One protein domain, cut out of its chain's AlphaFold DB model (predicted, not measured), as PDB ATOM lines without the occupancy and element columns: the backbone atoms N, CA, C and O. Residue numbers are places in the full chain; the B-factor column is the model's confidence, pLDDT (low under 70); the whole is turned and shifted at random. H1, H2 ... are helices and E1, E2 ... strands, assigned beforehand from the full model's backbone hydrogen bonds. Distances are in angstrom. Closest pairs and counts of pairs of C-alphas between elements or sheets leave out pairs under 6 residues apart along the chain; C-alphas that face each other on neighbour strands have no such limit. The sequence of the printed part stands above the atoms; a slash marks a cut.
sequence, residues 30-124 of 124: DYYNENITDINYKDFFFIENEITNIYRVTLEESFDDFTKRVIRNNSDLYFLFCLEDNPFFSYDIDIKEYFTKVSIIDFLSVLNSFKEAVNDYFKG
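Overview. This is residues 30 to 124 of the 124 residues of an uncharacterized protein of [Haemophilus] felis (UniProt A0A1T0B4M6). An antiparallel meander, E1 beside E2 beside E3, has H1 over one face; long H2 leaves E3 as an arm, residues 108 to 124 sticking out. The printed part has 95 residues, under half in named elements, mixed in class, ordered H1 E1 E2 E3 H2. It is only just loose, with radius of gyration of the C-alphas 15.2 A, spans 50 by 35 by 23 A.

Arrangement. Start at E2, residues 76 to 83, in hairpins with E1, 66 to 72, and E3, 97 to 103. N 69 and O 80, 2.9 A, and N 79 and O 100, 2.8 A, are within hydrogen-bond range. H1, 41 to 45, is on this sheet, C-alphas 41 and 78 closest at 6.9 A. H2, 104 to 121, only grazes it. Every O i to N i+4 pair in H2 is within range; H1 has 0 of 1, but 2 of 2 O i to N i+3.

Along the chain. Find C-alpha 104 at (3.096, 47.232, -22.276); H2 runs 25.5 A to C-alpha 121 at (-7.501, 28.254, -35.573).

Size, cuts and confidence. The printed part has no cut; links H1 to E1 and E2 to E3 are long; residue 124 has pLDDT under 70.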
ATOM      1  N   ASP A  30      14.048  39.301 -16.343       92.06
ATOM      2  CA  ASP A  30      15.325  39.256 -17.073       92.06
ATOM      3  C   ASP A  30      15.470  40.399 -18.091       92.06
ATOM      4  O   ASP A  30      16.579  40.809 -18.427       92.06
ATOM      5  N   TYR A  31      14.341  40.950 -18.548       94.75
ATOM      6  CA  TYR A  31      14.294  42.081 -19.472       94.75
ATOM      7  C   TYR A  31      13.997  43.414 -18.777       94.75
ATOM      8  O   TYR A  31      13.930  44.443 -19.443       94.75
ATOM      9  N   TYR A  32      13.797  43.428 -17.456       96.31
ATOM     10  CA  TYR A  32      13.453  44.646 -16.729       96.31
ATOM     11  C   TYR A  32      14.687  45.499 -16.430       96.31
ATOM     12  O   TYR A  32      15.686  45.018 -15.898       96.31
ATOM     13  N   ASN A  33      14.585  46.796 -16.709       95.62
ATOM     14  CA  ASN A  33      15.544  47.793 -16.266       95.62
ATOM     15  C   ASN A  33      14.803  49.078 -15.880       95.62
ATOM     16  O   ASN A  33      14.096  49.660 -16.693       95.62
ATOM     17  N   GLU A  34      14.956  49.541 -14.642       94.44
ATOM     18  CA  GLU A  34      14.265  50.746 -14.161       94.44
ATOM     19  C   GLU A  34      14.889  52.059 -14.661       94.44
ATOM     20  O   GLU A  34      14.232  53.097 -14.642       94.44
ATOM     21  N   ASN A  35      16.138  52.020 -15.136       94.94
ATOM     22  CA  ASN A  35      16.885  53.204 -15.576       94.94
ATOM     23  C   ASN A  35      16.678  53.532 -17.063       94.94
ATOM     24  O   ASN A  35      17.238  54.511 -17.570       94.94
ATOM     25  N   ILE A  36      15.909  52.706 -17.775       95.44
ATOM     26  CA  ILE A  36      15.651  52.883 -19.199       95.44
ATOM     27  C   ILE A  36      14.510  53.873 -19.441       95.44
ATOM     28  O   ILE A  36      13.462  53.851 -18.791       95.44
ATOM     29  N   THR A  37      14.724  54.739 -20.420       95.31
ATOM     30  CA  THR A  37      13.835  55.827 -20.818       95.31
ATOM     31  C   THR A  37      13.808  55.936 -22.337       95.31
ATOM     32  O   THR A  37      14.717  55.471 -23.024       95.31
ATOM     33  N   ASP A  38      12.831  56.671 -22.865       94.69
ATOM     34  CA  ASP A  38      12.741  56.981 -24.297       94.69
ATOM     35  C   ASP A  38      13.983  57.694 -24.862       94.69
ATOM     36  O   ASP A  38      14.206  57.673 -26.070       94.69
ATOM     37  N   ILE A  39      14.799  58.309 -24.000       95.38
ATOM     38  CA  ILE A  39      15.994  59.058 -24.397       95.38
ATOM     39  C   ILE A  39      17.214  58.139 -24.520       95.38
ATOM     40  O   ILE A  39      18.001  58.305 -25.447       95.38
ATOM     41  N   ASN A  40      17.382  57.186 -23.600       95.06
ATOM     42  CA  ASN A  40      18.625  56.418 -23.449       95.06
ATOM     43  C   ASN A  40      18.504  54.936 -23.838       95.06
ATOM     44  O   ASN A  40      19.503  54.227 -23.801       95.06
ATOM     45  N   TYR A  41      17.316  54.444 -24.208       95.31
ATOM     46  CA  TYR A  41      17.099  53.006 -24.410       95.31
ATOM     47  C   TYR A  41      18.037  52.363 -25.435       95.31
ATOM     48  O   TYR A  41      18.426  51.210 -25.264       95.31
ATOM     49  N   LYS A  42      18.420  53.103 -26.482       96.00
ATOM     50  CA  LYS A  42      19.304  52.590 -27.534       96.00
ATOM     51  C   LYS A  42      20.667  52.196 -26.978       96.00
ATOM     52  O   LYS A  42      21.183  51.154 -27.363       96.00
ATOM     53  N   ASP A  43      21.195  52.967 -26.030       94.50
ATOM     54  CA  ASP A  43      22.525  52.754 -25.456       94.50
ATOM     55  C   ASP A  43      22.611  51.429 -24.686       94.50
ATOM     56  O   ASP A  43      23.662  50.800 -24.644       94.50
ATOM     57  N   PHE A  44      21.495  50.949 -24.126       95.00
ATOM     58  CA  PHE A  44      21.466  49.684 -23.386       95.00
ATOM     59  C   PHE A  44      21.593  48.445 -24.277       95.00
ATOM     60  O   PHE A  44      21.869  47.356 -23.771       95.00
ATOM     61  N   PHE A  45      21.391  48.585 -25.589       95.94
ATOM     62  CA  PHE A  45      21.570  47.481 -26.523       95.94
ATOM     63  C   PHE A  45      23.022  47.285 -26.955       95.94
ATOM     64  O   PHE A  45      23.306  46.284 -27.613       95.94
ATOM     65  N   PHE A  46      23.937  48.174 -26.560       94.44
ATOM     66  CA  PHE A  46      25.332  48.119 -26.977       94.44
ATOM     67  C   PHE A  46      26.292  48.099 -25.784       94.44
ATOM     68  O   PHE A  46      26.111  48.798 -24.792       94.44
ATOM     69  N   ILE A  47      27.352  47.303 -25.899       91.75
ATOM     70  CA  ILE A  47      28.520  47.318 -25.016       91.75
ATOM     71  C   ILE A  47      29.736  47.430 -25.929       91.75
ATOM     72  O   ILE A  47      29.876  46.645 -26.855       91.75
ATOM     73  N   GLU A  48      30.589  48.433 -25.704       91.12
ATOM     74  CA  GLU A  48      31.795  48.660 -26.524       91.12
ATOM     75  C   GLU A  48      31.506  48.803 -28.038       91.12
ATOM     76  O   GLU A  48      32.338  48.474 -28.878       91.12
ATOM     77  N   ASN A  49      30.340  49.367 -28.384       88.38
ATOM     78  CA  ASN A  49      29.800  49.499 -29.750       88.38
ATOM     79  C   ASN A  49      29.397  48.178 -30.430       88.38
ATOM     80  O   ASN A  49      29.104  48.174 -31.622       88.38
ATOM     81  N   GLU A  50      29.323  47.078 -29.685       91.50
ATOM     82  CA  GLU A  50      28.776  45.807 -30.159       91.50
ATOM     83  C   GLU A  50      27.416  45.539 -29.520       91.50
ATOM     84  O   GLU A  50      27.171  45.918 -28.373       91.50
ATOM     85  N   ILE A  51      26.516  44.870 -30.248       93.12
ATOM     86  CA  ILE A  51      25.213  44.491 -29.696       93.12
ATOM     87  C   ILE A  51      25.445  43.546 -28.515       93.12
ATOM     88  O   ILE A  51      26.004  42.459 -28.664       93.12
ATOM     89  N   THR A  52      24.983  43.946 -27.331       92.50
ATOM     90  CA  THR A  52      25.162  43.167 -26.100       92.50
ATOM     91  C   THR A  52      24.536  41.782 -26.228       92.50
ATOM     92  O   THR A  52      23.535  41.623 -26.911       92.50
ATOM     93  N   ASN A  53      25.061  40.759 -25.554       88.88
ATOM     94  CA  ASN A  53      24.383  39.457 -25.453       88.88
ATOM     95  C   ASN A  53      23.308  39.420 -24.355       88.88
ATOM     96  O   ASN A  53      22.525  38.472 -24.284       88.88
ATOM     97  N   ILE A  54      23.260  40.454 -23.513       90.06
ATOM     98  CA  ILE A  54      22.193  40.658 -22.532       90.06
ATOM     99  C   ILE A  54      20.900  40.969 -23.298       90.06
ATOM    100  O   ILE A  54      20.950  41.434 -24.434       90.06
ATOM    101  N   TYR A  55      19.733  40.699 -22.710       92.56
ATOM    102  CA  TYR A  55      18.438  41.078 -23.292       92.56
ATOM    103  C   TYR A  55      18.095  40.392 -24.626       92.56
ATOM    104  O   TYR A  55      17.230  40.857 -25.369       92.56
ATOM    105  N   ARG A  56      18.774  39.284 -24.948       93.50
ATOM    106  CA  ARG A  56      18.495  38.457 -26.126       93.50
ATOM    107  C   ARG A  56      17.104  37.841 -26.048       93.50
ATOM    108  O   ARG A  56      16.774  37.198 -25.062       93.50
ATOM    109  N   VAL A  57      16.358  37.952 -27.145       91.81
ATOM    110  CA  VAL A  57      15.103  37.225 -27.368       91.81
ATOM    111  C   VAL A  57      15.219  36.404 -28.651       91.81
ATOM    112  O   VAL A  57      15.818  36.852 -29.625       91.81
ATOM    113  N   THR A  58      14.694  35.180 -28.652       82.25
ATOM    114  CA  THR A  58      14.807  34.281 -29.811       82.25
ATOM    115  C   THR A  58      13.678  34.531 -30.814       82.25
ATOM    116  O   THR A  58      13.959  34.644 -32.001       82.25
ATOM    117  N   LEU A  59      12.434  34.717 -30.345       84.88
ATOM    118  CA  LEU A  59      11.224  34.817 -31.189       84.88
ATOM    119  C   LEU A  59      11.098  33.676 -32.221       84.88
ATOM    120  O   LEU A  59      10.446  33.853 -33.247       84.88
ATOM    121  N   GLU A  60      11.699  32.522 -31.910       80.94
ATOM    122  CA  GLU A  60      11.791  31.332 -32.765       80.94
ATOM    123  C   GLU A  60      12.320  31.617 -34.187       80.94
ATOM    124  O   GLU A  60      12.839  32.700 -34.482       80.94
ATOM    125  N   GLU A  61      12.161  30.628 -35.070       74.38
ATOM    126  CA  GLU A  61      12.655  30.641 -36.453       74.38
ATOM    127  C   GLU A  61      12.082  31.790 -37.300       74.38
ATOM    128  O   GLU A  61      12.668  32.193 -38.305       74.38
ATOM    129  N   SER A  62      10.964  32.385 -36.874       73.19
ATOM    130  CA  SER A  62      10.251  33.422 -37.626       73.19
ATOM    131  C   SER A  62      11.065  34.673 -37.919       73.19
ATOM    132  O   SER A  62      10.707  35.434 -38.818       73.19
ATOM    133  N   PHE A  63      12.135  34.906 -37.163       81.19
ATOM    134  CA  PHE A  63      12.975  36.086 -37.314       81.19
ATOM    135  C   PHE A  63      14.468  35.744 -37.322       81.19
ATOM    136  O   PHE A  63      15.264  36.594 -36.931       81.19
ATOM    137  N   ASP A  64      14.869  34.516 -37.644       85.12
ATOM    138  CA  ASP A  64      16.258  34.048 -37.463       85.12
ATOM    139  C   ASP A  64      17.317  34.842 -38.235       85.12
ATOM    140  O   ASP A  64      18.457  34.931 -37.786       85.12
ATOM    141  N   ASP A  65      16.919  35.528 -39.303       89.62
ATOM    142  CA  ASP A  65      17.773  36.468 -40.039       89.62
ATOM    143  C   ASP A  65      18.062  37.773 -39.281       89.62
ATOM    144  O   ASP A  65      18.773  38.644 -39.785       89.62
ATOM    145  N   PHE A  66      17.509  37.936 -38.078       91.38
ATOM    146  CA  PHE A  66      17.713  39.102 -37.235       91.38
ATOM    147  C   PHE A  66      18.309  38.727 -35.882       91.38
ATOM    148  O   PHE A  66      17.764  37.909 -35.135       91.38
ATOM    149  N   THR A  67      19.328  39.470 -35.468       92.69
ATOM    150  CA  THR A  67      19.670  39.621 -34.058       92.69
ATOM    151  C   THR A  67      18.600  40.466 -33.367       92.69
ATOM    152  O   THR A  67      18.284  41.574 -33.794       92.69
ATOM    153  N   LYS A  68      18.038  39.952 -32.267       94.06
ATOM    154  CA  LYS A  68      16.909  40.571 -31.555       94.06
ATOM    155  C   LYS A  68      17.242  40.861 -30.102       94.06
ATOM    156  O   LYS A  68      17.776  39.989 -29.406       94.06
ATOM    157  N   ARG A  69      16.892  42.055 -29.628       96.12
ATOM    158  CA  ARG A  69      16.992  42.457 -28.218       96.12
ATOM    159  C   ARG A  69      15.721  43.122 -27.737       96.12
ATOM    160  O   ARG A  69      15.059  43.812 -28.510       96.12
ATOM    161  N   VAL A  70      15.417  42.935 -26.456       96.94
ATOM    162  CA  VAL A  70      14.282  43.584 -25.805       96.94
ATOM    163  C   VAL A  70      14.597  43.984 -24.371       96.94
ATOM    164  O   VAL A  70      15.092  43.185 -23.588       96.94
ATOM    165  N   ILE A  71      14.283  45.223 -24.012       96.94
ATOM    166  CA  ILE A  71      14.362  45.715 -22.633       96.94
ATOM    167  C   ILE A  71      13.034  46.379 -22.308       96.94
ATOM    168  O   ILE A  71      12.416  46.990 -23.176       96.94
ATOM    169  N   ARG A  72      12.588  46.290 -21.060       96.62
ATOM    170  CA  ARG A  72      11.364  46.938 -20.598       96.62
ATOM    171  C   ARG A  72      11.578  47.738 -19.328       96.62
ATOM    172  O   ARG A  72      12.393  47.377 -18.480       96.62
ATOM    173  N   ASN A  73      10.759  48.767 -19.164       96.00
ATOM    174  CA  ASN A  73      10.470  49.345 -17.855       96.00
ATOM    175  C   ASN A  73       9.050  48.935 -17.421       96.00
ATOM    176  O   ASN A  73       8.560  47.867 -17.794       96.00
ATOM    177  N   ASN A  74       8.403  49.746 -16.584       94.81
ATOM    178  CA  ASN A  74       7.042  49.491 -16.105       94.81
ATOM    179  C   ASN A  74       5.945  49.896 -17.099       94.81
ATOM    180  O   ASN A  74       4.791  49.534 -16.892       94.81
ATOM    181  N   SER A  75       6.275  50.675 -18.129       96.19
ATOM    182  CA  SER A  75       5.303  51.250 -19.071       96.19
ATOM    183  C   SER A  75       5.524  50.791 -20.506       96.19
ATOM    184  O   SER A  75       4.555  50.554 -21.219       96.19
ATOM    185  N   ASP A  76       6.780  50.636 -20.913       97.88
ATOM    186  CA  ASP A  76       7.187  50.441 -22.298       97.88
ATOM    187  C   ASP A  76       8.147  49.257 -22.451       97.88
ATOM    188  O   ASP A  76       8.920  48.909 -21.551       97.88
ATOM    189  N   LEU A  77       8.100  48.676 -23.645       97.75
ATOM    190  CA  LEU A  77       9.030  47.701 -24.188       97.75
ATOM    191  C   LEU A  77       9.797  48.360 -25.333       97.75
ATOM    192  O   LEU A  77       9.200  48.952 -26.233       97.75
ATOM    193  N   TYR A  78      11.111  48.207 -25.319       97.56
ATOM    194  CA  TYR A  78      12.024  48.710 -26.331       97.56
ATOM    195  C   TYR A  78      12.657  47.526 -27.036       97.56
ATOM    196  O   TYR A  78      13.124  46.597 -26.379       97.56
ATOM    197  N   PHE A  79      12.708  47.576 -28.359       96.06
ATOM    198  CA  PHE A  79      13.256  46.516 -29.187       96.06
ATOM    199  C   PHE A  79      14.370  47.040 -30.086       96.06
ATOM    200  O   PHE A  79      14.295  48.160 -30.599       96.06
ATOM    201  N   LEU A  80      15.349  46.173 -30.325       95.94
ATOM    202  CA  LEU A  80      16.302  46.273 -31.421       95.94
ATOM    203  C   LEU A  80      16.196  45.002 -32.266       95.94
ATOM    204  O   LEU A  80      16.294  43.893 -31.739       95.94
ATOM    205  N   PHE A  81      16.049  45.188 -33.571       94.06
ATOM    206  CA  PHE A  81      16.221  44.157 -34.583       94.06
ATOM    207  C   PHE A  81      17.379  44.569 -35.484       94.06
ATOM    208  O   PHE A  81      17.356  45.656 -36.051       94.06
ATOM    209  N   CYS A  82      18.391  43.723 -35.606       93.31
ATOM    210  CA  CYS A  82      19.533  43.952 -36.479       93.31
ATOM    211  C   CYS A  82      19.572  42.850 -37.531       93.31
ATOM    212  O   CYS A  82      19.643  41.682 -37.157       93.31
ATOM    213  N   LEU A  83      19.480  43.204 -38.812       91.94
ATOM    214  CA  LEU A  83      19.589  42.244 -39.908       91.94
ATOM    215  C   LEU A  83      21.009  41.662 -39.936       91.94
ATOM    216  O   LEU A  83      21.992  42.410 -39.932       91.94
ATOM    217  N   GLU A  84      21.103  40.336 -39.963       90.44
ATOM    218  CA  GLU A  84      22.372  39.621 -40.080       90.44
ATOM    219  C   GLU A  84      23.043  39.904 -41.432       90.44
ATOM    220  O   GLU A  84      22.383  40.196 -42.428       90.44
ATOM    221  N   ASP A  85      24.373  39.795 -41.498       88.44
ATOM    222  CA  ASP A  85      25.120  40.096 -42.733       88.44
ATOM    223  C   ASP A  85      24.840  39.100 -43.872       88.44
ATOM    224  O   ASP A  85      25.037  39.421 -45.043       88.44
ATOM    225  N   ASN A  86      24.380  37.892 -43.535       88.25
ATOM    226  CA  ASN A  86      24.027  36.844 -44.490       88.25
ATOM    227  C   ASN A  86      22.630  36.286 -44.165       88.25
ATOM    228  O   ASN A  86      22.543  35.171 -43.646       88.25
ATOM    229  N   PRO A  87      21.552  37.045 -44.426       89.25
ATOM    230  CA  PRO A  87      20.200  36.573 -44.166       89.25
ATOM    231  C   PRO A  87      19.811  35.483 -45.173       89.25
ATOM    232  O   PRO A  87      20.220  35.513 -46.338       89.25
ATOM    233  N   PHE A  88      19.019  34.512 -44.731       87.31
ATOM    234  CA  PHE A  88      18.452  33.471 -45.577       87.31
ATOM    235  C   PHE A  88      17.428  34.047 -46.563       87.31
ATOM    236  O   PHE A  88      17.427  33.689 -47.745       87.31
ATOM    237  N   PHE A  89      16.570  34.953 -46.095       85.75
ATOM    238  CA  PHE A  89      15.577  35.635 -46.911       85.75
ATOM    239  C   PHE A  89      16.092  36.972 -47.454       85.75
ATOM    240  O   PHE A  89      16.983  37.623 -46.913       85.75
ATOM    241  N   SER A  90      15.486  37.409 -48.559       84.62
ATOM    242  CA  SER A  90      15.688  38.757 -49.092       84.62
ATOM    243  C   SER A  90      14.666  39.710 -48.488       84.62
ATOM    244  O   SER A  90      13.460  39.498 -48.622       84.62
ATOM    245  N   TYR A  91      15.154  40.783 -47.875       83.50
ATOM    246  CA  TYR A  91      14.322  41.821 -47.283       83.50
ATOM    247  C   TYR A  91      14.434  43.106 -48.091       83.50
ATOM    248  O   TYR A  91      15.529  43.553 -48.421       83.50
ATOM    249  N   ASP A  92      13.297  43.732 -48.371       83.00
ATOM    250  CA  ASP A  92      13.250  45.075 -48.949       83.00
ATOM    251  C   ASP A  92      13.427  46.122 -47.835       83.00
ATOM    252  O   ASP A  92      12.553  46.942 -47.614       83.00
ATOM    253  N   ILE A  93      14.489  46.075 -47.034       79.69
ATOM    254  CA  ILE A  93      14.729  47.064 -45.969       79.69
ATOM    255  C   ILE A  93      16.078  47.740 -46.187       79.69
ATOM    256  O   ILE A  93      17.089  47.074 -46.378       79.69
ATOM    257  N   ASP A  94      16.094  49.072 -46.136       75.50
ATOM    258  CA  ASP A  94      17.314  49.867 -46.347       75.50
ATOM    259  C   ASP A  94      18.124  50.064 -45.055       75.50
ATOM    260  O   ASP A  94      19.216  50.636 -45.069       75.50
ATOM    261  N   ILE A  95      17.583  49.629 -43.915       78.56
ATOM    262  CA  ILE A  95      18.144  49.877 -42.588       78.56
ATOM    263  C   ILE A  95      18.546  48.544 -41.959       78.56
ATOM    264  O   ILE A  95      17.716  47.649 -41.809       78.56
ATOM    265  N   LYS A  96      19.817  48.443 -41.551       86.88
ATOM    266  CA  LYS A  96      20.355  47.270 -40.846       86.88
ATOM    267  C   LYS A  96      19.829  47.163 -39.415       86.88
ATOM    268  O   LYS A  96      19.536  46.066 -38.963       86.88
ATOM    269  N   GLU A  97      19.679  48.290 -38.723       92.44
ATOM    270  CA  GLU A  97      19.252  48.362 -37.322       92.44
ATOM    271  C   GLU A  97      17.891  49.046 -37.181       92.44
ATOM    272  O   GLU A  97      17.738  50.244 -37.423       92.44
ATOM    273  N   TYR A  98      16.897  48.293 -36.731       92.25
ATOM    274  CA  TYR A  98      15.547  48.775 -36.515       92.25
ATOM    275  C   TYR A  98      15.236  48.848 -35.020       92.25
ATOM    276  O   TYR A  98      15.161  47.831 -34.325       92.25
ATOM    277  N   PHE A  99      15.027  50.069 -34.532       94.06
ATOM    278  CA  PHE A  99      14.624  50.334 -33.156       94.06
ATOM    279  C   PHE A  99      13.137  50.641 -33.103       94.06
ATOM    280  O   PHE A  99      12.647  51.488 -33.850       94.06
ATOM    281  N   THR A 100      12.423  50.005 -32.181       93.62
ATOM    282  CA  THR A 100      11.004  50.289 -31.976       93.62
ATOM    283  C   THR A 100      10.621  50.235 -30.508       93.62
ATOM    284  O   THR A 100      11.322  49.648 -29.683       93.62
ATOM    285  N   LYS A 101       9.501  50.877 -30.191       95.44
ATOM    286  CA  LYS A 101       8.914  50.931 -28.860       95.44
ATOM    287  C   LYS A 101       7.444  50.554 -28.941       95.44
ATOM    288  O   LYS A 101       6.751  50.953 -29.875       95.44
ATOM    289  N   VAL A 102       6.965  49.840 -27.933       96.25
ATOM    290  CA  VAL A 102       5.542  49.558 -27.738       96.25
ATOM    291  C   VAL A 102       5.199  49.698 -26.261       96.25
ATOM    292  O   VAL A 102       5.989  49.309 -25.401       96.25
ATOM    293  N   SER A 103       4.025  50.251 -25.959       97.56
ATOM    294  CA  SER A 103       3.550  50.272 -24.578       97.56
ATOM    295  C   SER A 103       3.236  48.844 -24.122       97.56
ATOM    296  O   SER A 103       2.795  48.002 -24.909       97.56
ATOM    297  N   ILE A 104       3.429  48.549 -22.838       96.81
ATOM    298  CA  ILE A 104       3.096  47.232 -22.276       96.81
ATOM    299  C   ILE A 104       1.601  46.935 -22.441       96.81
ATOM    300  O   ILE A 104       1.226  45.790 -22.680       96.81
ATOM    301  N   ILE A 105       0.749  47.959 -22.356       97.69
ATOM    302  CA  ILE A 105      -0.699  47.814 -22.529       97.69
ATOM    303  C   ILE A 105      -1.025  47.358 -23.955       97.69
ATOM    304  O   ILE A 105      -1.745  46.374 -24.127       97.69
ATOM    305  N   ASP A 106      -0.461  48.022 -24.966       97.50
ATOM    306  CA  ASP A 106      -0.697  47.660 -26.366       97.50
ATOM    307  C   ASP A 106      -0.117  46.279 -26.681       97.50
ATOM    308  O   ASP A 106      -0.771  45.463 -27.332       97.50
ATOM    309  N   PHE A 107       1.076  45.975 -26.159       96.81
ATOM    310  CA  PHE A 107       1.700  44.663 -26.304       96.81
ATOM    311  C   PHE A 107       0.816  43.544 -25.744       96.81
ATOM    312  O   PHE A 107       0.556  42.560 -26.435       96.81
ATOM    313  N   LEU A 108       0.310  43.705 -24.518       97.25
ATOM    314  CA  LEU A 108      -0.593  42.738 -23.893       97.25
ATOM    315  C   LEU A 108      -1.897  42.591 -24.675       97.25
ATOM    316  O   LEU A 108      -2.385  41.474 -24.840       97.25
ATOM    317  N   SER A 109      -2.455  43.698 -25.171       97.38
ATOM    318  CA  SER A 109      -3.660  43.664 -26.000       97.38
ATOM    319  C   SER A 109      -3.435  42.820 -27.254       97.38
ATOM    320  O   SER A 109      -4.217  41.913 -27.528       97.38
ATOM    321  N   VAL A 110      -2.348  43.075 -27.988       95.69
ATOM    322  CA  VAL A 110      -2.014  42.341 -29.217       95.69
ATOM    323  C   VAL A 110      -1.707  40.874 -28.922       95.69
ATOM    324  O   VAL A 110      -2.204  39.999 -29.628       95.69
ATOM    325  N   LEU A 111      -0.939  40.585 -27.867       95.31
ATOM    326  CA  LEU A 111      -0.600  39.217 -27.471       95.31
ATOM    327  C   LEU A 111      -1.851  38.405 -27.114       95.31
ATOM    328  O   LEU A 111      -1.982  37.261 -27.543       95.31
ATOM    329  N   ASN A 112      -2.795  38.991 -26.376       96.06
ATOM    330  CA  ASN A 112      -4.046  38.318 -26.032       96.06
ATOM    331  C   ASN A 112      -4.909  38.056 -27.270       96.06
ATOM    332  O   ASN A 112      -5.337  36.921 -27.468       96.06
ATOM    333  N   SER A 113      -5.092  39.054 -28.143       95.69
ATOM    334  CA  SER A 113      -5.823  38.863 -29.403       95.69
ATOM    335  C   SER A 113      -5.172  37.803 -30.296       95.69
ATOM    336  O   SER A 113      -5.865  37.005 -30.922       95.69
ATOM    337  N   PHE A 114      -3.839  37.750 -30.331       92.06
ATOM    338  CA  PHE A 114      -3.113  36.724 -31.073       92.06
ATOM    339  C   PHE A 114      -3.340  35.322 -30.489       92.06
ATOM    340  O   PHE A 114      -3.635  34.389 -31.231       92.06
ATOM    341  N   LYS A 115      -3.286  35.170 -29.160       92.94
ATOM    342  CA  LYS A 115      -3.573  33.897 -28.479       92.94
ATOM    343  C   LYS A 115      -4.999  33.407 -28.735       92.94
ATOM    344  O   LYS A 115      -5.202  32.211 -28.924       92.94
ATOM    345  N   GLU A 116      -5.979  34.306 -28.740       93.38
ATOM    346  CA  GLU A 116      -7.367  33.979 -29.087       93.38
ATOM    347  C   GLU A 116      -7.475  33.468 -30.527       93.38
ATOM    348  O   GLU A 116      -7.999  32.376 -30.742       93.38
ATOM    349  N   ALA A 117      -6.884  34.183 -31.489       90.50
ATOM    350  CA  ALA A 117      -6.887  33.779 -32.895       90.50
ATOM    351  C   ALA A 117      -6.225  32.409 -33.121       90.50
ATOM    352  O   ALA A 117      -6.750  31.582 -33.864       90.50
ATOM    353  N   VAL A 118      -5.101  32.141 -32.447       88.31
ATOM    354  CA  VAL A 118      -4.416  30.840 -32.512       88.31
ATOM    355  C   VAL A 118      -5.282  29.727 -31.912       88.31
ATOM    356  O   VAL A 118      -5.398  28.652 -32.495       88.31
ATOM    357  N   ASN A 119      -5.938  29.976 -30.776       87.44
ATOM    358  CA  ASN A 119      -6.841  28.997 -30.167       87.44
ATOM    359  C   ASN A 119      -8.044  28.673 -31.055       87.44
ATOM    360  O   ASN A 119      -8.488  27.527 -31.071       87.44
ATOM    361  N   ASP A 120      -8.591  29.662 -31.757       87.19
ATOM    362  CA  ASP A 120      -9.717  29.454 -32.665       87.19
ATOM    363  C   ASP A 120      -9.291  28.711 -33.934       87.19
ATOM    364  O   ASP A 120     -10.016  27.825 -34.384       87.19
ATOM    365  N   TYR A 121      -8.087  28.986 -34.448       82.69
ATOM    366  CA  TYR A 121      -7.501  28.254 -35.573       82.69
ATOM    367  C   TYR A 121      -7.381  26.749 -35.289       82.69
ATOM    368  O   TYR A 121      -7.768  25.939 -36.122       82.69
ATOM    369  N   PHE A 122      -6.923  26.362 -34.093       78.50
ATOM    370  CA  PHE A 122      -6.786  24.947 -33.715       78.50
ATOM    371  C   PHE A 122      -8.098  24.257 -33.299       78.50
ATOM    372  O   PHE A 122      -8.104  23.045 -33.074       78.50
ATOM    373  N   LYS A 123      -9.199  25.002 -33.137       77.75
ATOM    374  CA  LYS A 123     -10.532  24.444 -32.834       77.75
ATOM    375  C   LYS A 123     -11.374  24.173 -34.086       77.75
ATOM    376  O   LYS A 123     -12.376  23.466 -33.959       77.75
ATOM    377  N   GLY A 124     -11.032  24.790 -35.219       54.28
ATOM    378  CA  GLY A 124     -11.684  24.594 -36.521       54.28
ATOM    379  C   GLY A 124     -11.182  23.352 -37.241       54.28
ATOM    380  O   GLY A 124     -12.001  22.759 -37.976       54.28
TER     381      GLY A 124